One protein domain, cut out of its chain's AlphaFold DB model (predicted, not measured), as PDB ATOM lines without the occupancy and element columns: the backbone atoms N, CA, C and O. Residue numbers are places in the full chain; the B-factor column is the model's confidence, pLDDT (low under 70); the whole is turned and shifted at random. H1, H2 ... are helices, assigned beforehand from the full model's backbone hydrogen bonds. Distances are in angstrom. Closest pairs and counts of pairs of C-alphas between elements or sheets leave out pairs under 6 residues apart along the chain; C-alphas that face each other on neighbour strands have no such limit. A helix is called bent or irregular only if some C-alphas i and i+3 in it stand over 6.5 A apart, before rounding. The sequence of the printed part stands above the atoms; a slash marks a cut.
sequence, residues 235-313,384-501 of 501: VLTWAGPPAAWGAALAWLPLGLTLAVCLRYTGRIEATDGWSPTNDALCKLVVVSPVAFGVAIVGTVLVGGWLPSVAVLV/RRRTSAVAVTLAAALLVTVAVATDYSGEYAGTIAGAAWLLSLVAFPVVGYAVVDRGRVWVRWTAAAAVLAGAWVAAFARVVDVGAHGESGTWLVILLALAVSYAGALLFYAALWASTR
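This is residues 235 to 313 and 384 to 501 of the 501 residues of an uncharacterized protein of Halosimplex litoreum (UniProt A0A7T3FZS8). Five long helices, H1, H5, H6, H7 and H8, lie lengthwise in an up-and-down bundle, each running against the one before it in the chain, with H7 touching the other four. On the H8 side, H2 packs on H8 and leads to a small helical hairpin, H3 and H4, set off from the bundle. The printed part has 197 residues with eight named helices, H1 to H8 in order, and no named strand; the class is all helix. It is compact, with a radius of gyration of the C-alphas of 17.7 A, and flat, spanning 55 by 44 by 22 A.

H1, residues 235 to 270, touches H7, residues 438 to 466, at a shallow tilt of 27 degrees, opposite ways; the closest C-alphas, of Ala 243 and Phe 460, are 4.7 A apart. H1 also touches H8, residues 471 to 500, the same way, with the C-alphas of Gly 246 and Thr 474 closest at 5.0 A. H2, residues 280 to 287, touches residues 486 to 493 of H8 at a steep tilt of 55 degrees, closest at the C-alphas of Cys 282 and Tyr 493, 7.1 A. H3, residues 289 to 302, and H4, residues 306 to 313, form a hairpin, closest at the C-alphas of Thr 299 and Ser 308, 6.5 A; H3 and H8 are near each other, with 8 pairs of C-alphas within 10 A. H5, residues 384 to 406, touches H7 the same way, closest at the C-alphas of Ala 389 and Thr 446, 5.0 A, and is apart from H8. H6, residues 413 to 435, and H7 form a hairpin, closest at the C-alphas of Ala 417 and Ala 458, 4.0 A. In H2, H3, H4, H5 and H8 every O i to N i+4 pair is within hydrogen-bond range; H1 has 24 of 32, H6 16 of 19 and H7 23 of 25.

H1 starts at C-alpha 235 (274.508, 66.384, 151.002), is 49.7 A long and has a kink of 41 degrees near residue 250. H1 is only just irregular, with C-alphas 238 and 241 6.7 A apart; H7 is irregular, with C-alphas 439 and 442 8.3 A apart. H5 is 32.5 A long, H6 33.0 A, H7 42.2 A and H8 43.2 A, ending at C-alpha 500 (254.138, 72.298, 109.969).

The C-alphas farthest apart, of Asp 272 and Ser 409, are 55.8 A apart. Residues 314 to 383 are not printed; C-alphas 313 and 384 are 37.2 A apart across this cut. Of the links printed whole, none is long. Mean pLDDT of the printed part is 81.5; residues 272 to 273, 286 to 313 and 469 to 473 are under 70.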
ATOM      1  N   VAL A 235     274.470  65.556 152.220       92.06
ATOM      2  CA  VAL A 235     274.508  66.384 151.002       92.06
ATOM      3  C   VAL A 235     273.127  66.844 150.551       92.06
ATOM      4  O   VAL A 235     272.934  68.016 150.229       92.06
ATOM      5  N   LEU A 236     272.131  65.957 150.555       92.38
ATOM      6  CA  LEU A 236     270.752  66.337 150.238       92.38
ATOM      7  C   LEU A 236     270.196  67.377 151.221       92.38
ATOM      8  O   LEU A 236     269.392  68.223 150.815       92.38
ATOM      9  N   THR A 237     270.613  67.315 152.486       92.00
ATOM     10  CA  THR A 237     270.127  68.186 153.559       92.00
ATOM     11  C   THR A 237     270.668  69.602 153.413       92.00
ATOM     12  O   THR A 237     269.872  70.544 153.431       92.00
ATOM     13  N   TRP A 238     271.975  69.772 153.186       89.88
ATOM     14  CA  TRP A 238     272.559  71.108 153.034       89.88
ATOM     15  C   TRP A 238     272.377  71.684 151.619       89.88
ATOM     16  O   TRP A 238     272.075  72.869 151.473       89.88
ATOM     17  N   ALA A 239     272.477  70.869 150.558       90.94
ATOM     18  CA  ALA A 239     272.395  71.359 149.176       90.94
ATOM     19  C   ALA A 239     270.949  71.546 148.683       90.94
ATOM     20  O   ALA A 239     270.683  72.356 147.790       90.94
ATOM     21  N   GLY A 240     269.991  70.810 149.255       90.81
ATOM     22  CA  GLY A 240     268.587  70.832 148.845       90.81
ATOM     23  C   GLY A 240     267.923  72.214 148.943       90.81
ATOM     24  O   GLY A 240     267.367  72.676 147.942       90.81
ATOM     25  N   PRO A 241     267.963  72.900 150.103       89.94
ATOM     26  CA  PRO A 241     267.355  74.220 150.273       89.94
ATOM     27  C   PRO A 241     267.870  75.303 149.301       89.94
ATOM     28  O   PRO A 241     267.033  75.920 148.631       89.94
ATOM     29  N   PRO A 242     269.189  75.547 149.145       87.94
ATOM     30  CA  PRO A 242     269.682  76.532 148.178       87.94
ATOM     31  C   PRO A 242     269.375  76.125 146.729       87.94
ATOM     32  O   PRO A 242     268.983  76.975 145.923       87.94
ATOM     33  N   ALA A 243     269.438  74.831 146.393       90.75
ATOM     34  CA  ALA A 243     269.042  74.342 145.073       90.75
ATOM     35  C   ALA A 243     267.556  74.591 144.780       90.75
ATOM     36  O   ALA A 243     267.204  74.977 143.664       90.75
ATOM     37  N   ALA A 244     266.679  74.433 145.776       89.81
ATOM     38  CA  ALA A 244     265.251  74.721 145.649       89.81
ATOM     39  C   ALA A 244     264.988  76.196 145.369       89.81
ATOM     40  O   ALA A 244     264.175  76.507 144.497       89.81
ATOM     41  N   TRP A 245     265.710  77.097 146.034       88.50
ATOM     42  CA  TRP A 245     265.643  78.526 145.742       88.50
ATOM     43  C   TRP A 245     266.100  78.849 144.318       88.50
ATOM     44  O   TRP A 245     265.371  79.517 143.576       88.50
ATOM     45  N   GLY A 246     267.257  78.328 143.899       86.50
ATOM     46  CA  GLY A 246     267.763  78.513 142.537       86.50
ATOM     47  C   GLY A 246     266.814  77.964 141.471       86.50
ATOM     48  O   GLY A 246     266.498  78.654 140.499       86.50
ATOM     49  N   ALA A 247     266.285  76.757 141.680       91.38
ATOM     50  CA  ALA A 247     265.327  76.122 140.783       91.38
ATOM     51  C   ALA A 247     263.996  76.883 140.720       91.38
ATOM     52  O   ALA A 247     263.469  77.092 139.630       91.38
ATOM     53  N   ALA A 248     263.467  77.347 141.857       87.75
ATOM     54  CA  ALA A 248     262.217  78.101 141.902       87.75
ATOM     55  C   ALA A 248     262.311  79.395 141.079       87.75
ATOM     56  O   ALA A 248     261.405  79.704 140.302       87.75
ATOM     57  N   LEU A 249     263.431  80.117 141.194       86.69
ATOM     58  CA  LEU A 249     263.684  81.323 140.407       86.69
ATOM     59  C   LEU A 249     263.914  81.003 138.925       86.69
ATOM     60  O   LEU A 249     263.368  81.697 138.068       86.69
ATOM     61  N   ALA A 250     264.636  79.926 138.605       88.44
ATOM     62  CA  ALA A 250     264.815  79.444 137.234       88.44
ATOM     63  C   ALA A 250     263.498  78.999 136.570       88.44
ATOM     64  O   ALA A 250     263.297  79.182 135.364       88.44
ATOM     65  N   TRP A 251     262.562  78.445 137.342       91.06
ATOM     66  CA  TRP A 251     261.251  78.031 136.851       91.06
ATOM     67  C   TRP A 251     260.353  79.201 136.461       91.06
ATOM     68  O   TRP A 251     259.450  78.993 135.656       91.06
ATOM     69  N   LEU A 252     260.589  80.422 136.950       86.19
ATOM     70  CA  LEU A 252     259.806  81.592 136.541       86.19
ATOM     71  C   LEU A 252     259.908  81.853 135.023       86.19
ATOM     72  O   LEU A 252     258.878  81.787 134.342       86.19
ATOM     73  N   PRO A 253     261.103  82.094 134.438       85.25
ATOM     74  CA  PRO A 253     261.221  82.297 132.999       85.25
ATOM     75  C   PRO A 253     260.962  81.021 132.193       85.25
ATOM     76  O   PRO A 253     260.375  81.104 131.116       85.25
ATOM     77  N   LEU A 254     261.374  79.843 132.675       87.94
ATOM     78  CA  LEU A 254     261.155  78.584 131.949       87.94
ATOM     79  C   LEU A 254     259.675  78.201 131.914       87.94
ATOM     80  O   LEU A 254     259.149  77.841 130.863       87.94
ATOM     81  N   GLY A 255     258.985  78.318 133.046       87.06
ATOM     82  CA  GLY A 255     257.561  78.040 133.184       87.06
ATOM     83  C   GLY A 255     256.709  78.985 132.343       87.06
ATOM     84  O   GLY A 255     255.782  78.525 131.674       87.06
ATOM     85  N   LEU A 256     257.057  80.278 132.299       85.50
ATOM     86  CA  LEU A 256     256.406  81.246 131.413       85.50
ATOM     87  C   LEU A 256     256.554  80.838 129.939       85.50
ATOM     88  O   LEU A 256     255.557  80.744 129.221       85.50
ATOM     89  N   THR A 257     257.777  80.544 129.491       86.00
ATOM     90  CA  THR A 257     258.041  80.153 128.099       86.00
ATOM     91  C   THR A 257     257.349  78.843 127.745       86.00
ATOM     92  O   THR A 257     256.668  78.767 126.722       86.00
ATOM     93  N   LEU A 258     257.409  77.834 128.619       89.56
ATOM     94  CA  LEU A 258     256.672  76.585 128.441       89.56
ATOM     95  C   LEU A 258     255.163  76.821 128.355       89.56
ATOM     96  O   LEU A 258     254.509  76.232 127.499       89.56
ATOM     97  N   ALA A 259     254.591  77.689 129.193       87.31
ATOM     98  CA  ALA A 259     253.167  78.007 129.136       87.31
ATOM     99  C   ALA A 259     252.775  78.603 127.772       87.31
ATOM    100  O   ALA A 259     251.738  78.227 127.216       87.31
ATOM    101  N   VAL A 260     253.618  79.471 127.200       85.62
ATOM    102  CA  VAL A 260     253.434  80.015 125.844       85.62
ATOM    103  C   VAL A 260     253.539  78.910 124.786       85.62
ATOM    104  O   VAL A 260     252.626  78.769 123.968       85.62
ATOM    105  N   CYS A 261     254.587  78.082 124.828       87.62
ATOM    106  CA  CYS A 261     254.802  76.971 123.891       87.62
ATOM    107  C   CYS A 261     253.663  75.939 123.929       87.62
ATOM    108  O   CYS A 261     253.187  75.475 122.895       87.62
ATOM    109  N   LEU A 262     253.172  75.588 125.118       87.12
ATOM    110  CA  LEU A 262     252.107  74.598 125.285       87.12
ATOM    111  C   LEU A 262     250.745  75.117 124.801       87.12
ATOM    112  O   LEU A 262     249.945  74.338 124.269       87.12
ATOM    113  N   ARG A 263     250.484  76.425 124.939       85.75
ATOM    114  CA  ARG A 263     249.264  77.077 124.428       85.75
ATOM    115  C   ARG A 263     249.226  77.195 122.905       85.75
ATOM    116  O   ARG A 263     248.155  77.411 122.348       85.75
ATOM    117  N   TYR A 264     250.354  76.999 122.232       81.94
ATOM    118  CA  TYR A 264     250.452  77.156 120.784       81.94
ATOM    119  C   TYR A 264     249.611  76.143 119.990       81.94
ATOM    120  O   TYR A 264     249.181  76.455 118.884       81.94
ATOM    121  N   THR A 265     249.270  74.995 120.596       78.25
ATOM    122  CA  THR A 265     248.297  74.026 120.046       78.25
ATOM    123  C   THR A 265     246.994  74.696 119.596       78.25
ATOM    124  O   THR A 265     246.539  74.471 118.484       78.25
ATOM    125  N   GLY A 266     246.407  75.554 120.438       73.50
ATOM    126  CA  GLY A 266     245.149  76.236 120.115       73.50
ATOM    127  C   GLY A 266     245.302  77.355 119.084       73.50
ATOM    128  O   GLY A 266     244.339  77.689 118.405       73.50
ATOM    129  N   ARG A 267     246.505  77.927 118.943       73.19
ATOM    130  CA  ARG A 267     246.764  79.011 117.986       73.19
ATOM    131  C   ARG A 267     246.897  78.482 116.559       73.19
ATOM    132  O   ARG A 267     246.321  79.074 115.657       73.19
ATOM    133  N   ILE A 268     247.596  77.362 116.371       74.88
ATOM    134  CA  ILE A 268     247.748  76.721 115.053       74.88
ATOM    135  C   ILE A 268     246.377  76.365 114.468       74.88
ATOM    136  O   ILE A 268     246.146  76.565 113.287       74.88
ATOM    137  N   GLU A 269     245.446  75.904 115.303       70.31
ATOM    138  CA  GLU A 269     244.090  75.550 114.866       70.31
ATOM    139  C   GLU A 269     243.196  76.759 114.572       70.31
ATOM    140  O   GLU A 269     242.279  76.656 113.766       70.31
ATOM    141  N   ALA A 270     243.437  77.896 115.226       71.56
ATOM    142  CA  ALA A 270     242.650  79.111 115.028       71.56
ATOM    143  C   ALA A 270     243.073  79.913 113.784       71.56
ATOM    144  O   ALA A 270     242.385  80.859 113.411       71.56
ATOM    145  N   THR A 271     244.209  79.576 113.166       70.88
ATOM    146  CA  THR A 271     244.730  80.279 111.986       70.88
ATOM    147  C   THR A 271     244.972  79.297 110.848       70.88
ATOM    148  O   THR A 271     245.930  78.527 110.886       70.88
ATOM    149  N   ASP A 272     244.139  79.360 109.809       64.81
ATOM    150  CA  ASP A 272     244.365  78.614 108.571       64.81
ATOM    151  C   ASP A 272     245.696  79.056 107.939       64.81
ATOM    152  O   ASP A 272     245.866  80.208 107.539       64.81
ATOM    153  N   GLY A 273     246.669  78.140 107.876       66.38
ATOM    154  CA  GLY A 273     247.981  78.405 107.278       66.38
ATOM    155  C   GLY A 273     248.936  79.202 108.171       66.38
ATOM    156  O   GLY A 273     249.493  80.217 107.743       66.38
ATOM    157  N   TRP A 274     249.156  78.741 109.410       77.62
ATOM    158  CA  TRP A 274     250.174  79.315 110.298       77.62
ATOM    159  C   TRP A 274     251.532  79.465 109.585       77.62
ATOM    160  O   TRP A 274     252.047  78.525 108.981       77.62
ATOM    161  N   SER A 275     252.137  80.655 109.679       76.50
ATOM    162  CA  SER A 275     253.488  80.917 109.179       76.50
ATOM    163  C   SER A 275     254.291  81.772 110.166       76.50
ATOM    164  O   SER A 275     253.747  82.718 110.749       76.50
ATOM    165  N   PRO A 276     255.603  81.515 110.329       70.81
ATOM    166  CA  PRO A 276     256.448  82.286 111.245       70.81
ATOM    167  C   PRO A 276     256.563  83.762 110.835       70.81
ATOM    168  O   PRO A 276     256.773  84.628 111.678       70.81
ATOM    169  N   THR A 277     256.374  84.069 109.550       71.38
ATOM    170  CA  THR A 277     256.362  85.432 109.001       71.38
ATOM    171  C   THR A 277     255.131  86.241 109.390       71.38
ATOM    172  O   THR A 277     255.202  87.468 109.356       71.38
ATOM    173  N   ASN A 278     254.027  85.605 109.784       76.38
ATOM    174  CA  ASN A 278     252.804  86.297 110.204       76.38
ATOM    175  C   ASN A 278     252.605  86.276 111.724       76.38
ATOM    176  O   ASN A 278     251.767  87.014 112.238       76.38
ATOM    177  N   ASP A 279     253.413  85.511 112.458       79.75
ATOM    178  CA  ASP A 279     253.273  85.391 113.903       79.75
ATOM    179  C   ASP A 279     254.020  86.500 114.665       79.75
ATOM    180  O   ASP A 279     255.253  86.585 114.667       79.75
ATOM    181  N   ALA A 280     253.259  87.367 115.338       76.31
ATOM    182  CA  ALA A 280     253.799  88.491 116.101       76.31
ATOM    183  C   ALA A 280     254.665  88.058 117.298       76.31
ATOM    184  O   ALA A 280     255.619  88.760 117.633       76.31
ATOM    185  N   LEU A 281     254.384  86.909 117.927       76.81
ATOM    186  CA  LEU A 281     255.196  86.400 119.038       76.81
ATOM    187  C   LEU A 281     256.496  85.781 118.541       76.81
ATOM    188  O   LEU A 281     257.530  85.991 119.169       76.81
ATOM    189  N   CYS A 282     256.466  85.083 117.403       75.75
ATOM    190  CA  CYS A 282     257.686  84.623 116.741       75.75
ATOM    191  C   CYS A 282     258.601  85.816 116.418       75.75
ATOM    192  O   CYS A 282     259.767  85.832 116.807       75.75
ATOM    193  N   LYS A 283     258.048  86.881 115.817       75.44
ATOM    194  CA  LYS A 283     258.791  88.122 115.538       75.44
ATOM    195  C   LYS A 283     259.362  88.764 116.800       75.44
ATOM    196  O   LYS A 283     260.521  89.161 116.795       75.44
ATOM    197  N   LEU A 284     258.581  88.852 117.877       74.69
ATOM    198  CA  LEU A 284     259.030  89.448 119.137       74.69
ATOM    199  C   LEU A 284     260.204  88.656 119.734       74.69
ATOM    200  O   LEU A 284     261.217  89.249 120.093       74.69
ATOM    201  N   VAL A 285     260.120  87.323 119.757       73.00
ATOM    202  CA  VAL A 285     261.195  86.450 120.265       73.00
ATOM    203  C   VAL A 285     262.461  86.536 119.397       73.00
ATOM    204  O   VAL A 285     263.569  86.600 119.933       73.00
ATOM    205  N   VAL A 286     262.317  86.613 118.070       66.31
ATOM    206  CA  VAL A 286     263.442  86.724 117.120       66.31
ATOM    207  C   VAL A 286     264.085  88.122 117.112       66.31
ATOM    208  O   VAL A 286     265.280  88.224 116.863       66.31
ATOM    209  N   VAL A 287     263.341  89.195 117.412       62.50
ATOM    210  CA  VAL A 287     263.857  90.586 117.471       62.50
ATOM    211  C   VAL A 287     264.394  90.960 118.865       62.50
ATOM    212  O   VAL A 287     265.261  91.827 118.991       62.50
ATOM    213  N   SER A 288     264.008  90.223 119.910       62.22
ATOM    214  CA  SER A 288     264.522  90.374 121.280       62.22
ATOM    215  C   SER A 288     266.036  90.137 121.525       62.22
ATOM    216  O   SER A 288     266.512  90.671 122.532       62.22
ATOM    217  N   PRO A 289     266.843  89.405 120.715       54.91
ATOM    218  CA  PRO A 289     268.232  89.097 121.075       54.91
ATOM    219  C   PRO A 289     269.141  90.328 121.070       54.91
ATOM    220  O   PRO A 289     270.115  90.356 121.815       54.91
ATOM    221  N   VAL A 290     268.809  91.375 120.306       52.59
ATOM    222  CA  VAL A 290     269.570  92.637 120.321       52.59
ATOM    223  C   VAL A 290     269.403  93.355 121.664       52.59
ATOM    224  O   VAL A 290     270.371  93.872 122.209       52.59
ATOM    225  N   ALA A 291     268.202  93.340 122.248       50.78
ATOM    226  CA  ALA A 291     267.950  93.938 123.559       50.78
ATOM    227  C   ALA A 291     268.485  93.065 124.710       50.78
ATOM    228  O   ALA A 291     269.047  93.579 125.675       50.78
ATOM    229  N   PHE A 292     268.345  91.742 124.592       54.06
ATOM    230  CA  PHE A 292     268.749  90.784 125.622       54.06
ATOM    231  C   PHE A 292     270.275  90.591 125.686       54.06
ATOM    232  O   PHE A 292     270.850  90.571 126.772       54.06
ATOM    233  N   GLY A 293     270.952  90.549 124.533       51.69
ATOM    234  CA  GLY A 293     272.414  90.500 124.450       51.69
ATOM    235  C   GLY A 293     273.085  91.761 125.005       51.69
ATOM    236  O   GLY A 293     274.075  91.655 125.721       51.69
ATOM    237  N   VAL A 294     272.507  92.945 124.765       53.62
ATOM    238  CA  VAL A 294     272.984  94.213 125.355       53.62
ATOM    239  C   VAL A 294     272.824  94.216 126.879       53.62
ATOM    240  O   VAL A 294     273.712  94.696 127.584       53.62
ATOM    241  N   ALA A 295     271.737  93.640 127.403       52.22
ATOM    242  CA  ALA A 295     271.513  93.530 128.841       52.22
ATOM    243  C   ALA A 295     272.513  92.571 129.508       52.22
ATOM    244  O   ALA A 295     273.169  92.962 130.468       52.22
ATOM    245  N   ILE A 296     272.698  91.358 128.969       52.59
ATOM    246  CA  ILE A 296     273.618  90.354 129.536       52.59
ATOM    247  C   ILE A 296     275.075  90.826 129.487       52.59
ATOM    248  O   ILE A 296     275.777  90.745 130.495       52.59
ATOM    249  N   VAL A 297     275.531  91.372 128.356       50.22
ATOM    250  CA  VAL A 297     276.896  91.915 128.238       50.22
ATOM    251  C   VAL A 297     277.109  93.064 129.230       50.22
ATOM    252  O   VAL A 297     278.166  93.144 129.851       50.22
ATOM    253  N   GLY A 298     276.087  93.896 129.464       49.50
ATOM    254  CA  GLY A 298     276.112  94.917 130.513       49.50
ATOM    255  C   GLY A 298     276.216  94.340 131.930       49.50
ATOM    256  O   GLY A 298     276.958  94.876 132.747       49.50
ATOM    257  N   THR A 299     275.532  93.230 132.224       50.75
ATOM    258  CA  THR A 299     275.580  92.591 133.553       50.75
ATOM    259  C   THR A 299     276.913  91.920 133.866       50.75
ATOM    260  O   THR A 299     277.424  92.078 134.972       50.75
ATOM    261  N   VAL A 300     277.498  91.218 132.891       51.88
ATOM    262  CA  VAL A 300     278.762  90.487 133.067       51.88
ATOM    263  C   VAL A 300     279.950  91.448 133.167       51.88
ATOM    264  O   VAL A 300     280.901  91.164 133.885       51.88
ATOM    265  N   LEU A 301     279.895  92.603 132.493       46.69
ATOM    266  CA  LEU A 301     281.000  93.568 132.483       46.69
ATOM    267  C   LEU A 301     280.959  94.613 133.611       46.69
ATOM    268  O   LEU A 301     281.987  95.226 133.875       46.69
ATOM    269  N   VAL A 302     279.806  94.864 134.246       45.25
ATOM    270  CA  VAL A 302     279.639  96.011 135.174       45.25
ATOM    271  C   VAL A 302     279.368  95.590 136.627       45.25
ATOM    272  O   VAL A 302     279.377  96.438 137.512       45.25
ATOM    273  N   GLY A 303     279.151  94.301 136.917       42.62
ATOM    274  CA  GLY A 303     279.033  93.799 138.299       42.62
ATOM    275  C   GLY A 303     277.869  94.387 139.118       42.62
ATOM    276  O   GLY A 303     277.842  94.258 140.338       42.62
ATOM    277  N   GLY A 304     276.902  95.053 138.475       50.56
ATOM    278  CA  GLY A 304     275.773  95.723 139.129       50.56
ATOM    279  C   GLY A 304     274.438  95.032 138.840       50.56
ATOM    280  O   GLY A 304     274.046  94.891 137.685       50.56
ATOM    281  N   TRP A 305     273.715  94.645 139.892       45.28
ATOM    282  CA  TRP A 305     272.483  93.838 139.855       45.28
ATOM    283  C   TRP A 305     271.186  94.634 139.589       45.28
ATOM    284  O   TRP A 305     270.237  94.117 139.001       45.28
ATOM    285  N   LEU A 306     271.135  95.916 139.964       44.78
ATOM    286  CA  LEU A 306     269.945  96.774 139.823       44.78
ATOM    287  C   LEU A 306     269.485  97.063 138.373       44.78
ATOM    288  O   LEU A 306     268.279  96.995 138.119       44.78
ATOM    289  N   PRO A 307     270.365  97.367 137.395       46.69
ATOM    290  CA  PRO A 307     269.919  97.617 136.020       46.69
ATOM    291  C   PRO A 307     269.384  96.348 135.338       46.69
ATOM    292  O   PRO A 307     268.478  96.425 134.510       46.69
ATOM    293  N   SER A 308     269.877  95.177 135.737       46.53
ATOM    294  CA  SER A 308     269.481  93.857 135.235       46.53
ATOM    295  C   SER A 308     268.030  93.531 135.577       46.53
ATOM    296  O   SER A 308     267.255  93.131 134.710       46.53
ATOM    297  N   VAL A 309     267.645  93.767 136.835       48.81
ATOM    298  CA  VAL A 309     266.275  93.562 137.320       48.81
ATOM    299  C   VAL A 309     265.317  94.537 136.637       48.81
ATOM    300  O   VAL A 309     264.241  94.133 136.208       48.81
ATOM    301  N   ALA A 310     265.716  95.797 136.447       48.91
ATOM    302  CA  ALA A 310     264.886  96.790 135.767       48.91
ATOM    303  C   ALA A 310     264.627  96.435 134.291       48.91
ATOM    304  O   ALA A 310     263.494  96.547 133.821       48.91
ATOM    305  N   VAL A 311     265.646  95.958 133.568       51.50
ATOM    306  CA  VAL A 311     265.489  95.507 132.176       51.50
ATOM    307  C   VAL A 311     264.637  94.240 132.107       51.50
ATOM    308  O   VAL A 311     263.753  94.150 131.256       51.50
ATOM    309  N   LEU A 312     264.830  93.292 133.026       48.97
ATOM    310  CA  LEU A 312     264.023  92.076 133.091       48.97
ATOM    311  C   LEU A 312     262.544  92.391 133.371       48.97
ATOM    312  O   LEU A 312     261.667  91.908 132.658       48.97
ATOM    313  N   VAL A 313     262.266  93.254 134.354       57.31
ATOM    314  CA  VAL A 313     260.910  93.724 134.679       57.31
ATOM    315  C   VAL A 313     260.290  94.445 133.485       57.31
ATOM    316  O   VAL A 313     259.129  94.195 133.167       57.31
ATOM    317  N   ARG A 384     245.796  60.426 132.939       81.81
ATOM    318  CA  ARG A 384     246.691  59.327 133.345       81.81
ATOM    319  C   ARG A 384     247.978  59.260 132.515       81.81
ATOM    320  O   ARG A 384     249.054  58.991 133.046       81.81
ATOM    321  N   ARG A 385     247.901  59.518 131.203       80.00
ATOM    322  CA  ARG A 385     249.093  59.609 130.336       80.00
ATOM    323  C   ARG A 385     249.969  60.814 130.678       80.00
ATOM    324  O   ARG A 385     251.187  60.698 130.640       80.00
ATOM    325  N   ARG A 386     249.365  61.952 131.034       83.69
ATOM    326  CA  ARG A 386     250.094  63.136 131.511       83.69
ATOM    327  C   ARG A 386     250.779  62.866 132.849       83.69
ATOM    328  O   ARG A 386     251.956  63.170 132.981       83.69
ATOM    329  N   THR A 387     250.069  62.300 133.823       81.94
ATOM    330  CA  THR A 387     250.631  62.053 135.158       81.94
ATOM    331  C   THR A 387     251.753  61.025 135.116       81.94
ATOM    332  O   THR A 387     252.789  61.258 135.721       81.94
ATOM    333  N   SER A 388     251.603  59.941 134.349       83.12
ATOM    334  CA  SER A 388     252.675  58.945 134.174       83.12
ATOM    335  C   SER A 388     253.921  59.516 133.485       83.12
ATOM    336  O   SER A 388     255.022  59.262 133.957       83.12
ATOM    337  N   ALA A 389     253.769  60.328 132.431       81.56
ATOM    338  CA  ALA A 389     254.885  61.032 131.784       81.56
ATOM    339  C   ALA A 389     255.689  61.895 132.770       81.56
ATOM    340  O   ALA A 389     256.916  61.813 132.844       81.56
ATOM    341  N   VAL A 390     254.975  62.711 133.548       86.75
ATOM    342  CA  VAL A 390     255.587  63.595 134.544       86.75
ATOM    343  C   VAL A 390     256.249  62.771 135.649       86.75
ATOM    344  O   VAL A 390     257.396  63.035 135.982       86.75
ATOM    345  N   ALA A 391     255.580  61.732 136.158       85.88
ATOM    346  CA  ALA A 391     256.112  60.875 137.216       85.88
ATOM    347  C   ALA A 391     257.415  60.170 136.810       85.88
ATOM    348  O   ALA A 391     258.356  60.151 137.594       85.88
ATOM    349  N   VAL A 392     257.504  59.645 135.581       88.44
ATOM    350  CA  VAL A 392     258.738  59.017 135.071       88.44
ATOM    351  C   VAL A 392     259.880  60.031 134.994       88.44
ATOM    352  O   VAL A 392     261.002  59.727 135.388       88.44
ATOM    353  N   THR A 393     259.592  61.251 134.535       90.94
ATOM    354  CA  THR A 393     260.604  62.313 134.427       90.94
ATOM    355  C   THR A 393     261.093  62.768 135.801       90.94
ATOM    356  O   THR A 393     262.291  62.941 136.005       90.94
ATOM    357  N   LEU A 394     260.177  62.910 136.763       91.25
ATOM    358  CA  LEU A 394     260.516  63.245 138.145       91.25
ATOM    359  C   LEU A 394     261.319  62.131 138.820       91.25
ATOM    360  O   LEU A 394     262.285  62.427 139.513       91.25
ATOM    361  N   ALA A 395     260.973  60.863 138.582       90.75
ATOM    362  CA  ALA A 395     261.737  59.729 139.096       90.75
ATOM    363  C   ALA A 395     263.170  59.717 138.540       90.75
ATOM    364  O   ALA A 395     264.115  59.535 139.300       90.75
ATOM    365  N   ALA A 396     263.345  59.975 137.239       93.00
ATOM    366  CA  ALA A 396     264.671  60.093 136.634       93.00
ATOM    367  C   ALA A 396     265.474  61.260 137.235       93.00
ATOM    368  O   ALA A 396     266.636  61.088 137.586       93.00
ATOM    369  N   ALA A 397     264.849  62.426 137.409       93.44
ATOM    370  CA  ALA A 397     265.498  63.584 138.019       93.44
ATOM    371  C   ALA A 397     265.897  63.335 139.479       93.44
ATOM    372  O   ALA A 397     266.980  63.738 139.893       93.44
ATOM    373  N   LEU A 398     265.059  62.627 140.241       94.12
ATOM    374  CA  LEU A 398     265.359  62.226 141.612       94.12
ATOM    375  C   LEU A 398     266.545  61.257 141.663       94.12
ATOM    376  O   LEU A 398     267.443  61.462 142.468       94.12
ATOM    377  N   LEU A 399     266.600  60.264 140.770       93.81
ATOM    378  CA  LEU A 399     267.747  59.352 140.680       93.81
ATOM    379  C   LEU A 399     269.047  60.091 140.349       93.81
ATOM    380  O   LEU A 399     270.069  59.812 140.966       93.81
ATOM    381  N   VAL A 400     269.010  61.056 139.425       94.69
ATOM    382  CA  VAL A 400     270.186  61.885 139.114       94.69
ATOM    383  C   VAL A 400     270.561  62.775 140.300       94.69
ATOM    384  O   VAL A 400     271.738  62.901 140.603       94.69
ATOM    385  N   THR A 401     269.583  63.346 141.009       95.00
ATOM    386  CA  THR A 401     269.833  64.153 142.218       95.00
ATOM    387  C   THR A 401     270.533  63.319 143.293       95.00
ATOM    388  O   THR A 401     271.521  63.762 143.865       95.00
ATOM    389  N   VAL A 402     270.067  62.087 143.521       94.06
ATOM    390  CA  VAL A 402     270.708  61.143 144.447       94.06
ATOM    391  C   VAL A 402     272.110  60.775 143.962       94.06
ATOM    392  O   VAL A 402     273.026  60.790 144.766       94.06
ATOM    393  N   ALA A 403     272.304  60.516 142.666       93.50
ATOM    394  CA  ALA A 403     273.624  60.203 142.109       93.50
ATOM    395  C   ALA A 403     274.629  61.361 142.267       93.50
ATOM    396  O   ALA A 403     275.798  61.139 142.565       93.50
ATOM    397  N   VAL A 404     274.171  62.605 142.109       94.62
ATOM    398  CA  VAL A 404     274.986  63.798 142.378       94.62
ATOM    399  C   VAL A 404     275.311  63.906 143.866       94.62
ATOM    400  O   VAL A 404     276.446  64.184 144.216       94.62
ATOM    401  N   ALA A 405     274.338  63.661 144.746       92.94
ATOM    402  CA  ALA A 405     274.562  63.709 146.188       92.94
ATOM    403  C   ALA A 405     275.511  62.600 146.678       92.94
ATOM    404  O   ALA A 405     276.295  62.831 147.592       92.94
ATOM    405  N   THR A 406     275.478  61.418 146.050       92.12
ATOM    406  CA  THR A 406     276.445  60.343 146.322       92.12
ATOM    407  C   THR A 406     277.858  60.713 145.865       92.12
ATOM    408  O   THR A 406     278.825  60.265 146.475       92.12
ATOM    409  N   ASP A 407     277.984  61.548 144.828       90.88
ATOM    410  CA  ASP A 407     279.249  62.145 144.390       90.88
ATOM    411  C   ASP A 407     279.543  63.442 145.168       90.88
ATOM    412  O   ASP A 407     279.652  64.536 144.615       90.88
ATOM    413  N   TYR A 408     279.681  63.320 146.488       86.00
ATOM    414  CA  TYR A 408     280.016  64.452 147.363       86.00
ATOM    415  C   TYR A 408     281.379  65.086 147.021       86.00
ATOM    416  O   TYR A 408     281.639  66.253 147.327       86.00
ATOM    417  N   SER A 409     282.254  64.331 146.349       85.06
ATOM    418  CA  SER A 409     283.537  64.822 145.845       85.06
ATOM    419  C   SER A 409     283.376  65.884 144.753       85.06
ATOM    420  O   SER A 409     284.302  66.653 144.504       85.06
ATOM    421  N   GLY A 410     282.193  65.968 144.137       84.06
ATOM    422  CA  GLY A 410     281.871  66.949 143.111       84.06
ATOM    423  C   GLY A 410     282.575  66.711 141.776       84.06
ATOM    424  O   GLY A 410     282.484  67.573 140.906       84.06
ATOM    425  N   GLU A 411     283.236  65.565 141.578       89.12
ATOM    426  CA  GLU A 411     284.007  65.263 140.365       89.12
ATOM    427  C   GLU A 411     283.143  65.379 139.097       89.12
ATOM    428  O   GLU A 411     283.577  65.915 138.073       89.12
ATOM    429  N   TYR A 412     281.882  64.938 139.171       90.94
ATOM    430  CA  TYR A 412     280.950  64.954 138.044       90.94
ATOM    431  C   TYR A 412     279.880  66.039 138.152       90.94
ATOM    432  O   TYR A 412     279.177  66.287 137.165       90.94
ATOM    433  N   ALA A 413     279.749  66.715 139.293       90.38
ATOM    434  CA  ALA A 413     278.661  67.650 139.568       90.38
ATOM    435  C   ALA A 413     278.563  68.770 138.509       90.38
ATOM    436  O   ALA A 413     277.497  68.968 137.912       90.38
ATOM    437  N   GLY A 414     279.679  69.417 138.157       88.94
ATOM    438  CA  GLY A 414     279.713  70.424 137.090       88.94
ATOM    439  C   GLY A 414     279.296  69.881 135.712       88.94
ATOM    440  O   GLY A 414     278.534  70.524 134.979       88.94
ATOM    441  N   THR A 415     279.719  68.659 135.361       93.06
ATOM    442  CA  THR A 415     279.343  68.025 134.082       93.06
ATOM    443  C   THR A 415     277.856  67.671 134.030       93.06
ATOM    444  O   THR A 415     277.200  67.906 133.009       93.06
ATOM    445  N   ILE A 416     277.295  67.186 135.141       93.81
ATOM    446  CA  ILE A 416     275.872  66.865 135.278       93.81
ATOM    447  C   ILE A 416     275.036  68.143 135.193       93.81
ATOM    448  O   ILE A 416     274.016  68.155 134.500       93.81
ATOM    449  N   ALA A 417     275.491  69.240 135.807       93.12
ATOM    450  CA  ALA A 417     274.830  70.536 135.696       93.12
ATOM    451  C   ALA A 417     274.760  71.018 134.235       93.12
ATOM    452  O   ALA A 417     273.693  71.409 133.752       93.12
ATOM    453  N   GLY A 418     275.873  70.926 133.498       89.81
ATOM    454  CA  GLY A 418     275.920  71.247 132.070       89.81
ATOM    455  C   GLY A 418     275.000  70.358 131.225       89.81
ATOM    456  O   GLY A 418     274.226  70.858 130.403       89.81
ATOM    457  N   ALA A 419     275.023  69.043 131.460       92.88
ATOM    458  CA  ALA A 419     274.173  68.082 130.758       92.88
ATOM    459  C   ALA A 419     272.675  68.325 131.016       92.88
ATOM    460  O   ALA A 419     271.868  68.248 130.088       92.88
ATOM    461  N   ALA A 420     272.294  68.674 132.246       94.81
ATOM    462  CA  ALA A 420     270.912  68.974 132.612       94.81
ATOM    463  C   ALA A 420     270.384  70.251 131.929       94.81
ATOM    464  O   ALA A 420     269.234  70.286 131.463       94.81
ATOM    465  N   TRP A 421     271.228  71.277 131.773       93.19
ATOM    466  CA  TRP A 421     270.888  72.458 130.975       93.19
ATOM    467  C   TRP A 421     270.742  72.145 129.485       93.19
ATOM    468  O   TRP A 421     269.772  72.584 128.860       93.19
ATOM    469  N   LEU A 422     271.650  71.347 128.916       90.69
ATOM    470  CA  LEU A 422     271.549  70.899 127.524       90.69
ATOM    471  C   LEU A 422     270.277  70.080 127.284       90.69
ATOM    472  O   LEU A 422     269.575  70.313 126.302       90.69
ATOM    473  N   LEU A 423     269.932  69.173 128.198       92.38
ATOM    474  CA  LEU A 423     268.696  68.393 128.138       92.38
ATOM    475  C   LEU A 423     267.456  69.294 128.169       92.38
ATOM    476  O   LEU A 423     266.521  69.087 127.393       92.38
ATOM    477  N   SER A 424     267.473  70.339 129.000       92.81
ATOM    478  CA  SER A 424     266.400  71.338 129.045       92.81
ATOM    479  C   SER A 424     266.273  72.081 127.711       92.81
ATOM    480  O   SER A 424     265.173  72.249 127.188       92.81
ATOM    481  N   LEU A 425     267.395  72.472 127.108       91.50
ATOM    482  CA  LEU A 425     267.432  73.154 125.817       91.50
ATOM    483  C   LEU A 425     266.945  72.253 124.664       91.50
ATOM    484  O   LEU A 425     266.163  72.698 123.823       91.50
ATOM    485  N   VAL A 426     267.326  70.971 124.660       92.50
ATOM    486  CA  VAL A 426     266.892  69.964 123.670       92.50
ATOM    487  C   VAL A 426     265.421  69.562 123.849       92.50
ATOM    488  O   VAL A 426     264.770  69.149 122.890       92.50
ATOM    489  N   ALA A 427     264.836  69.726 125.034       94.50
ATOM    490  CA  ALA A 427     263.422  69.425 125.248       94.50
ATOM    491  C   ALA A 427     262.475  70.427 124.552       94.50
ATOM    492  O   ALA A 427     261.379  70.046 124.137       94.50
ATOM    493  N   PHE A 428     262.882  71.683 124.336       93.12
ATOM    494  CA  PHE A 428     262.065  72.683 123.629       93.12
ATOM    495  C   PHE A 428     261.687  72.323 122.180       93.12
ATOM    496  O   PHE A 428     260.500  72.420 121.846       93.12
ATOM    497  N   PRO A 429     262.605  71.881 121.300       94.00
ATOM    498  CA  PRO A 429     262.223  71.436 119.962       94.00
ATOM    499  C   PRO A 429     261.307  70.202 120.000       94.00
ATOM    500  O   PRO A 429     260.398  70.095 119.175       94.00
ATOM    501  N   VAL A 430     261.452  69.317 120.997       94.31
ATOM    502  CA  VAL A 430     260.521  68.192 121.216       94.31
ATOM    503  C   VAL A 430     259.120  68.697 121.573       94.31
ATOM    504  O   VAL A 430     258.133  68.165 121.063       94.31
ATOM    505  N   VAL A 431     259.007  69.754 122.390       92.94
ATOM    506  CA  VAL A 431     257.723  70.433 122.637       92.94
ATOM    507  C   VAL A 431     257.159  71.005 121.333       92.94
ATOM    508  O   VAL A 431     255.981  70.789 121.062       92.94
ATOM    509  N   GLY A 432     257.979  71.660 120.505       89.81
ATOM    510  CA  GLY A 432     257.573  72.200 119.197       89.81
ATOM    511  C   GLY A 432     256.962  71.136 118.289       89.81
ATOM    512  O   GLY A 432     255.829  71.275 117.836       89.81
ATOM    513  N   TYR A 433     257.663  70.013 118.136       91.69
ATOM    514  CA  TYR A 433     257.190  68.855 117.375       91.69
ATOM    515  C   TYR A 433     255.922  68.212 117.964       91.69
ATOM    516  O   TYR A 433     255.033  67.762 117.236       91.69
ATOM    517  N   ALA A 434     255.819  68.126 119.292       90.69
ATOM    518  CA  ALA A 434     254.681  67.499 119.960       90.69
ATOM    519  C   ALA A 434     253.422  68.381 119.963       90.69
ATOM    520  O   ALA A 434     252.319  67.863 120.123       90.69
ATOM    521  N   VAL A 435     253.570  69.696 119.800       89.38
ATOM    522  CA  VAL A 435     252.467  70.667 119.794       89.38
ATOM    523  C   VAL A 435     251.695  70.678 118.468       89.38
ATOM    524  O   VAL A 435     250.540  71.088 118.460       89.38
ATOM    525  N   VAL A 436     252.251  70.151 117.376       86.56
ATOM    526  CA  VAL A 436     251.512  70.028 116.103       86.56
ATOM    527  C   VAL A 436     250.377  68.998 116.171       86.56
ATOM    528  O   VAL A 436     249.365  69.152 115.499       86.56
ATOM    529  N   ASP A 437     250.501  67.964 117.010       83.69
ATOM    530  CA  ASP A 437     249.540  66.858 117.075       83.69
ATOM    531  C   ASP A 437     249.000  66.648 118.500       83.69
ATOM    532  O   ASP A 437     249.715  66.245 119.426       83.69
ATOM    533  N   ARG A 438     247.683  66.839 118.672       77.25
ATOM    534  CA  ARG A 438     246.970  66.628 119.946       77.25
ATOM    535  C   ARG A 438     247.088  65.204 120.489       77.25
ATOM    536  O   ARG A 438     246.910  65.007 121.693       77.25
ATOM    537  N   GLY A 439     247.370  64.210 119.648       80.44
ATOM    538  CA  GLY A 439     247.597  62.825 120.059       80.44
ATOM    539  C   GLY A 439     248.841  62.646 120.936       80.44
ATOM    540  O   GLY A 439     248.885  61.739 121.773       80.44
ATOM    541  N   ARG A 440     249.822  63.555 120.836       87.06
ATOM    542  CA  ARG A 440     251.153  63.453 121.467       87.06
ATOM    543  C   ARG A 440     251.213  64.035 122.879       87.06
ATOM    544  O   ARG A 440     252.233  64.572 123.310       87.06
ATOM    545  N   VAL A 441     250.131  63.879 123.645       84.62
ATOM    546  CA  VAL A 441     250.019  64.382 125.028       84.62
ATOM    547  C   VAL A 441     251.177  63.901 125.907       84.62
ATOM    548  O   VAL A 441     251.707  64.685 126.689       84.62
ATOM    549  N   TRP A 442     251.580  62.634 125.767       87.31
ATOM    550  CA  TRP A 442     252.669  62.048 126.553       87.31
ATOM    551  C   TRP A 442     254.018  62.714 126.246       87.31
ATOM    552  O   TRP A 442     254.675  63.192 127.165       87.31
ATOM    553  N   VAL A 443     254.385  62.846 124.965       90.12
ATOM    554  CA  VAL A 443     255.655  63.467 124.536       90.12
ATOM    555  C   VAL A 443     255.723  64.928 124.981       90.12
ATOM    556  O   VAL A 443     256.716  65.355 125.562       90.12
ATOM    557  N   ARG A 444     254.629  65.677 124.795       90.88
ATOM    558  CA  ARG A 444     254.549  67.097 125.158       90.88
ATOM    559  C   ARG A 444     254.789  67.336 126.649       90.88
ATOM    560  O   ARG A 444     255.542  68.232 127.016       90.88
ATOM    561  N   TRP A 445     254.139  66.552 127.511       91.00
ATOM    562  CA  TRP A 445     254.275  66.712 128.961       91.00
ATOM    563  C   TRP A 445     255.571  66.118 129.511       91.00
ATOM    564  O   TRP A 445     256.094  66.671 130.470       91.00
ATOM    565  N   THR A 446     256.111  65.066 128.889       92.31
ATOM    566  CA  THR A 446     257.448  64.542 129.220       92.31
ATOM    567  C   THR A 446     258.510  65.601 128.932       92.31
ATOM    568  O   THR A 446     259.302  65.922 129.807       92.31
ATOM    569  N   ALA A 447     258.473  66.226 127.751       93.38
ATOM    570  CA  ALA A 447     259.420  67.278 127.387       93.38
ATOM    571  C   ALA A 447     259.274  68.529 128.272       93.38
ATOM    572  O   ALA A 447     260.269  69.061 128.749       93.38
ATOM    573  N   ALA A 448     258.045  68.964 128.574       93.94
ATOM    574  CA  ALA A 448     257.828  70.083 129.496       93.94
ATOM    575  C   ALA A 448     258.324  69.778 130.923       93.94
ATOM    576  O   ALA A 448     258.932  70.639 131.556       93.94
ATOM    577  N   ALA A 449     258.094  68.558 131.422       94.12
ATOM    578  CA  ALA A 449     258.632  68.122 132.707       94.12
ATOM    579  C   ALA A 449     260.165  68.061 132.681       94.12
ATOM    580  O   ALA A 449     260.790  68.471 133.650       94.12
ATOM    581  N   ALA A 450     260.764  67.622 131.570       94.81
ATOM    582  CA  ALA A 450     262.210  67.517 131.409       94.81
ATOM    583  C   ALA A 450     262.909  68.883 131.478       94.81
ATOM    584  O   ALA A 450     263.968  68.977 132.084       94.81
ATOM    585  N   VAL A 451     262.297  69.948 130.944       95.12
ATOM    586  CA  VAL A 451     262.823  71.323 131.073       95.12
ATOM    587  C   VAL A 451     262.893  71.767 132.536       95.12
ATOM    588  O   VAL A 451     263.908  72.293 132.981       95.12
ATOM    589  N   LEU A 452     261.816  71.568 133.302       95.19
ATOM    590  CA  LEU A 452     261.771  72.007 134.703       95.19
ATOM    591  C   LEU A 452     262.631  71.113 135.604       95.19
ATOM    592  O   LEU A 452     263.338  71.612 136.476       95.19
ATOM    593  N   ALA A 453     262.597  69.803 135.371       94.75
ATOM    594  CA  ALA A 453     263.412  68.838 136.094       94.75
ATOM    595  C   ALA A 453     264.909  69.027 135.809       94.75
ATOM    596  O   ALA A 453     265.715  68.942 136.729       94.75
ATOM    597  N   GLY A 454     265.278  69.350 134.565       94.75
ATOM    598  CA  GLY A 454     266.649  69.689 134.198       94.75
ATOM    599  C   GLY A 454     267.145  70.944 134.915       94.75
ATOM    600  O   GLY A 454     268.258  70.936 135.426       94.75
ATOM    601  N   ALA A 455     266.308  71.976 135.063       93.69
ATOM    602  CA  ALA A 455     266.661  73.154 135.862       93.69
ATOM    603  C   ALA A 455     266.883  72.828 137.352       93.69
ATOM    604  O   ALA A 455     267.813  73.362 137.951       93.69
ATOM    605  N   TRP A 456     266.079  71.932 137.942       95.94
ATOM    606  CA  TRP A 456     266.305  71.443 139.311       95.94
ATOM    607  C   TRP A 456     267.637  70.698 139.434       95.94
ATOM    608  O   TRP A 456     268.456  71.052 140.276       95.94
ATOM    609  N   VAL A 457     267.875  69.706 138.570       96.62
ATOM    610  CA  VAL A 457     269.116  68.914 138.588       96.62
ATOM    611  C   VAL A 457     270.330  69.814 138.382       96.62
ATOM    612  O   VAL A 457     271.329  69.652 139.074       96.62
ATOM    613  N   ALA A 458     270.241  70.790 137.477       94.88
ATOM    614  CA  ALA A 458     271.320  71.733 137.238       94.88
ATOM    615  C   ALA A 458     271.585  72.644 138.441       94.88
ATOM    616  O   ALA A 458     272.743  72.889 138.762       94.88
ATOM    617  N   ALA A 459     270.534  73.124 139.113       93.31
ATOM    618  CA  ALA A 459     270.674  73.914 140.331       93.31
ATOM    619  C   ALA A 459     271.326  73.094 141.451       93.31
ATOM    620  O   ALA A 459     272.302  73.541 142.042       93.31
ATOM    621  N   PHE A 460     270.834  71.876 141.690       94.75
ATOM    622  CA  PHE A 460     271.362  70.985 142.720       94.75
ATOM    623  C   PHE A 460     272.822  70.608 142.462       94.75
ATOM    624  O   PHE A 460     273.672  70.802 143.324       94.75
ATOM    625  N   ALA A 461     273.138  70.151 141.250       94.50
ATOM    626  CA  ALA A 461     274.502  69.794 140.884       94.50
ATOM    627  C   ALA A 461     275.452  70.992 140.939       94.50
ATOM    628  O   ALA A 461     276.588  70.845 141.370       94.50
ATOM    629  N   ARG A 462     274.985  72.197 140.598       91.56
ATOM    630  CA  ARG A 462     275.800  73.406 140.737       91.56
ATOM    631  C   ARG A 462     276.085  73.764 142.196       91.56
ATOM    632  O   ARG A 462     277.186  74.216 142.485       91.56
ATOM    633  N   VAL A 463     275.124  73.566 143.098       91.12
ATOM    634  CA  VAL A 463     275.340  73.762 144.540       91.12
ATOM    635  C   VAL A 463     276.356  72.752 145.078       91.12
ATOM    636  O   VAL A 463     277.225  73.132 145.848       91.12
ATOM    637  N   VAL A 464     276.307  71.491 144.643       91.38
ATOM    638  CA  VAL A 464     277.309  70.480 145.037       91.38
ATOM    639  C   VAL A 464     278.702  70.798 144.470       91.38
ATOM    640  O   VAL A 464     279.710  70.569 145.135       91.38
ATOM    641  N   ASP A 465     278.767  71.355 143.263       89.75
ATOM    642  CA  ASP A 465     280.000  71.721 142.552       89.75
ATOM    643  C   ASP A 465     280.710  72.955 143.141       89.75
ATOM    644  O   ASP A 465     281.928  72.963 143.238       89.75
ATOM    645  N   VAL A 466     279.969  73.984 143.561       84.19
ATOM    646  CA  VAL A 466     280.536  75.266 144.059       84.19
ATOM    647  C   VAL A 466     280.453  75.419 145.573       84.19
ATOM    648  O   VAL A 466     281.068  76.314 146.144       84.19
ATOM    649  N   GLY A 467     279.604  74.621 146.211       83.31
ATOM    650  CA  GLY A 467     279.223  74.805 147.600       83.31
ATOM    651  C   GLY A 467     278.089  75.816 147.795       83.31
ATOM    652  O   GLY A 467     277.657  76.530 146.884       83.31
ATOM    653  N   ALA A 468     277.572  75.863 149.022       80.69
ATOM    654  CA  ALA A 468     276.472  76.728 149.453       80.69
ATOM    655  C   ALA A 468     276.929  78.127 149.916       80.69
ATOM    656  O   ALA A 468     276.129  78.911 150.422       80.69
ATOM    657  N   HIS A 469     278.204  78.456 149.715       68.69
ATOM    658  CA  HIS A 469     278.907  79.574 150.351       68.69
ATOM    659  C   HIS A 469     278.768  80.945 149.686       68.69
ATOM    660  O   HIS A 469     279.466  81.899 150.025       68.69
ATOM    661  N   GLY A 470     277.855  81.090 148.731       63.41
ATOM    662  CA  GLY A 470     277.642  82.379 148.093       63.41
ATOM    663  C   GLY A 470     276.404  82.434 147.220       63.41
ATOM    664  O   GLY A 470     275.993  81.460 146.592       63.41
ATOM    665  N   GLU A 471     275.831  83.631 147.106       65.62
ATOM    666  CA  GLU A 471     274.713  83.887 146.191       65.62
ATOM    667  C   GLU A 471     275.104  83.689 144.712       65.62
ATOM    668  O   GLU A 471     274.235  83.527 143.851       65.62
ATOM    669  N   SER A 472     276.406  83.696 144.396       66.12
ATOM    670  CA  SER A 472     276.950  83.618 143.033       66.12
ATOM    671  C   SER A 472     276.505  82.357 142.280       66.12
ATOM    672  O   SER A 472     276.161  82.441 141.095       66.12
ATOM    673  N   GLY A 473     276.436  81.206 142.960       69.38
ATOM    674  CA  GLY A 473     275.956  79.947 142.385       69.38
ATOM    675  C   GLY A 473     274.493  80.039 141.943       69.38
ATOM    676  O   GLY A 473     274.157  79.711 140.801       69.38
ATOM    677  N   THR A 474     273.638  80.585 142.807       74.94
ATOM    678  CA  THR A 474     272.207  80.798 142.546       74.94
ATOM    679  C   THR A 474     271.983  81.778 141.394       74.94
ATOM    680  O   THR A 474     271.161  81.524 140.510       74.94
ATOM    681  N   TRP A 475     272.748  82.871 141.336       78.62
ATOM    682  CA  TRP A 475     272.657  83.848 140.245       78.62
ATOM    683  C   TRP A 475     273.002  83.246 138.883       78.62
ATOM    684  O   TRP A 475     272.308  83.508 137.897       78.62
ATOM    685  N   LEU A 476     274.030  82.401 138.819       82.12
ATOM    686  CA  LEU A 476     274.428  81.735 137.582       82.12
ATOM    687  C   LEU A 476     273.333  80.783 137.073       82.12
ATOM    688  O   LEU A 476     273.039  80.777 135.876       82.12
ATOM    689  N   VAL A 477     272.670  80.045 137.971       86.06
ATOM    690  CA  VAL A 477     271.508  79.198 137.638       86.06
ATOM    691  C   VAL A 477     270.379  80.032 137.024       86.06
ATOM    692  O   VAL A 477     269.811  79.640 136.004       86.06
ATOM    693  N   ILE A 478     270.082  81.210 137.583       83.69
ATOM    694  CA  ILE A 478     269.044  82.117 137.065       83.69
ATOM    695  C   ILE A 478     269.415  82.652 135.677       83.69
ATOM    696  O   ILE A 478     268.587  82.641 134.762       83.69
ATOM    697  N   LEU A 479     270.658  83.106 135.494       84.81
ATOM    698  CA  LEU A 479     271.138  83.622 134.211       84.81
ATOM    699  C   LEU A 479     271.102  82.544 133.121       84.81
ATOM    700  O   LEU A 479     270.630  82.805 132.010       84.81
ATOM    701  N   LEU A 480     271.523  81.317 133.445       87.00
ATOM    702  CA  LEU A 480     271.423  80.177 132.536       87.00
ATOM    703  C   LEU A 480     269.969  79.823 132.225       87.00
ATOM    704  O   LEU A 480     269.651  79.591 131.061       87.00
ATOM    705  N   ALA A 481     269.067  79.859 133.207       87.69
ATOM    706  CA  ALA A 481     267.643  79.622 132.979       87.69
ATOM    707  C   ALA A 481     267.048  80.622 131.982       87.69
ATOM    708  O   ALA A 481     266.261  80.243 131.114       87.69
ATOM    709  N   LEU A 482     267.437  81.895 132.074       84.81
ATOM    710  CA  LEU A 482     267.015  82.921 131.127       84.81
ATOM    711  C   LEU A 482     267.582  82.671 129.725       84.81
ATOM    712  O   LEU A 482     266.837  82.738 128.745       84.81
ATOM    713  N   ALA A 483     268.868  82.328 129.624       84.50
ATOM    714  CA  ALA A 483     269.503  81.984 128.354       84.50
ATOM    715  C   ALA A 483     268.856  80.749 127.702       84.50
ATOM    716  O   ALA A 483     268.545  80.768 126.511       84.50
ATOM    717  N   VAL A 484     268.587  79.702 128.485       89.00
ATOM    718  CA  VAL A 484     267.935  78.458 128.044       89.00
ATOM    719  C   VAL A 484     266.480  78.704 127.674       89.00
ATOM    720  O   VAL A 484     266.022  78.182 126.664       89.00
ATOM    721  N   SER A 485     265.755  79.527 128.430       87.19
ATOM    722  CA  SER A 485     264.389  79.939 128.097       87.19
ATOM    723  C   SER A 485     264.345  80.648 126.740       87.19
ATOM    724  O   SER A 485     263.519  80.325 125.886       87.19
ATOM    725  N   TYR A 486     265.293  81.555 126.504       85.19
ATOM    726  CA  TYR A 486     265.406  82.291 125.252       85.19
ATOM    727  C   TYR A 486     265.792  81.393 124.063       85.19
ATOM    728  O   TYR A 486     265.062  81.316 123.071       85.19
ATOM    729  N   ALA A 487     266.915  80.676 124.167       87.00
ATOM    730  CA  ALA A 487     267.387  79.765 123.125       87.00
ATOM    731  C   ALA A 487     266.376  78.636 122.865       87.00
ATOM    732  O   ALA A 487     266.104  78.283 121.718       87.00
ATOM    733  N   GLY A 488     265.759  78.124 123.928       89.50
ATOM    734  CA  GLY A 488     264.686  77.145 123.878       89.50
ATOM    735  C   GLY A 488     263.478  77.642 123.091       89.50
ATOM    736  O   GLY A 488     262.985  76.923 122.227       89.50
ATOM    737  N   ALA A 489     263.039  78.887 123.295       88.12
ATOM    738  CA  ALA A 489     261.951  79.470 122.508       88.12
ATOM    739  C   ALA A 489     262.283  79.530 121.005       88.12
ATOM    740  O   ALA A 489     261.434  79.199 120.174       88.12
ATOM    741  N   LEU A 490     263.517  79.894 120.640       88.06
ATOM    742  CA  LEU A 490     263.965  79.893 119.242       88.06
ATOM    743  C   LEU A 490     263.960  78.482 118.637       88.06
ATOM    744  O   LEU A 490     263.434  78.281 117.542       88.06
ATOM    745  N   LEU A 491     264.495  77.496 119.362       90.19
ATOM    746  CA  LEU A 491     264.514  76.097 118.924       90.19
ATOM    747  C   LEU A 491     263.109  75.501 118.821       90.19
ATOM    748  O   LEU A 491     262.823  74.758 117.884       90.19
ATOM    749  N   PHE A 492     262.221  75.862 119.748       92.56
ATOM    750  CA  PHE A 492     260.804  75.524 119.684       92.56
ATOM    751  C   PHE A 492     260.186  76.025 118.375       92.56
ATOM    752  O   PHE A 492     259.557  75.238 117.670       92.56
ATOM    753  N   TYR A 493     260.391  77.299 118.016       88.06
ATOM    754  CA  TYR A 493     259.845  77.860 116.778       88.06
ATOM    755  C   TYR A 493     260.441  77.228 115.523       88.06
ATOM    756  O   TYR A 493     259.705  76.958 114.574       88.06
ATOM    757  N   ALA A 494     261.745  76.951 115.518       87.81
ATOM    758  CA  ALA A 494     262.401  76.265 114.410       87.81
ATOM    759  C   ALA A 494     261.817  74.859 114.194       87.81
ATOM    760  O   ALA A 494     261.467  74.502 113.068       87.81
ATOM    761  N   ALA A 495     261.650  74.084 115.270       90.88
ATOM    762  CA  ALA A 495     261.049  72.755 115.211       90.88
ATOM    763  C   ALA A 495     259.574  72.809 114.803       90.88
ATOM    764  O   ALA A 495     259.146  72.030 113.954       90.88
ATOM    765  N   LEU A 496     258.816  73.760 115.355       87.94
ATOM    766  CA  LEU A 496     257.417  73.965 115.003       87.94
ATOM    767  C   LEU A 496     257.267  74.248 113.503       87.94
ATOM    768  O   LEU A 496     256.461  73.606 112.827       87.94
ATOM    769  N   TRP A 497     258.096  75.140 112.963       86.44
ATOM    770  CA  TRP A 497     258.117  75.463 111.540       86.44
ATOM    771  C   TRP A 497     258.503  74.277 110.661       86.44
ATOM    772  O   TRP A 497     257.853  74.037 109.647       86.44
ATOM    773  N   ALA A 498     259.506  73.499 111.067       88.62
ATOM    774  CA  ALA A 498     259.887  72.285 110.353       88.62
ATOM    775  C   ALA A 498     258.772  71.226 110.352       88.62
ATOM    776  O   ALA A 498     258.636  70.501 109.379       88.62
ATOM    777  N   SER A 499     257.978  71.140 111.423       86.69
ATOM    778  CA  SER A 499     256.913  70.134 111.574       86.69
ATOM    779  C   SER A 499     255.553  70.510 110.978       86.69
ATOM    780  O   SER A 499     254.667  69.664 110.916       86.69
ATOM    781  N   THR A 500     255.369  71.776 110.597       81.38
ATOM    782  CA  THR A 500     254.138  72.298 109.969       81.38
ATOM    783  C   THR A 500     254.265  72.441 108.449       81.38
ATOM    784  O   THR A 500     253.272  72.726 107.782       81.38
ATOM    785  N   ARG A 501     255.474  72.240 107.913       76.31
ATOM    786  CA  ARG A 501     255.755  72.025 106.491       76.31
ATOM    787  C   ARG A 501     255.689  70.542 106.168       76.31
ATOM    788  O   ARG A 501     255.259  70.238 105.036       76.31
TER     789      ARG A 501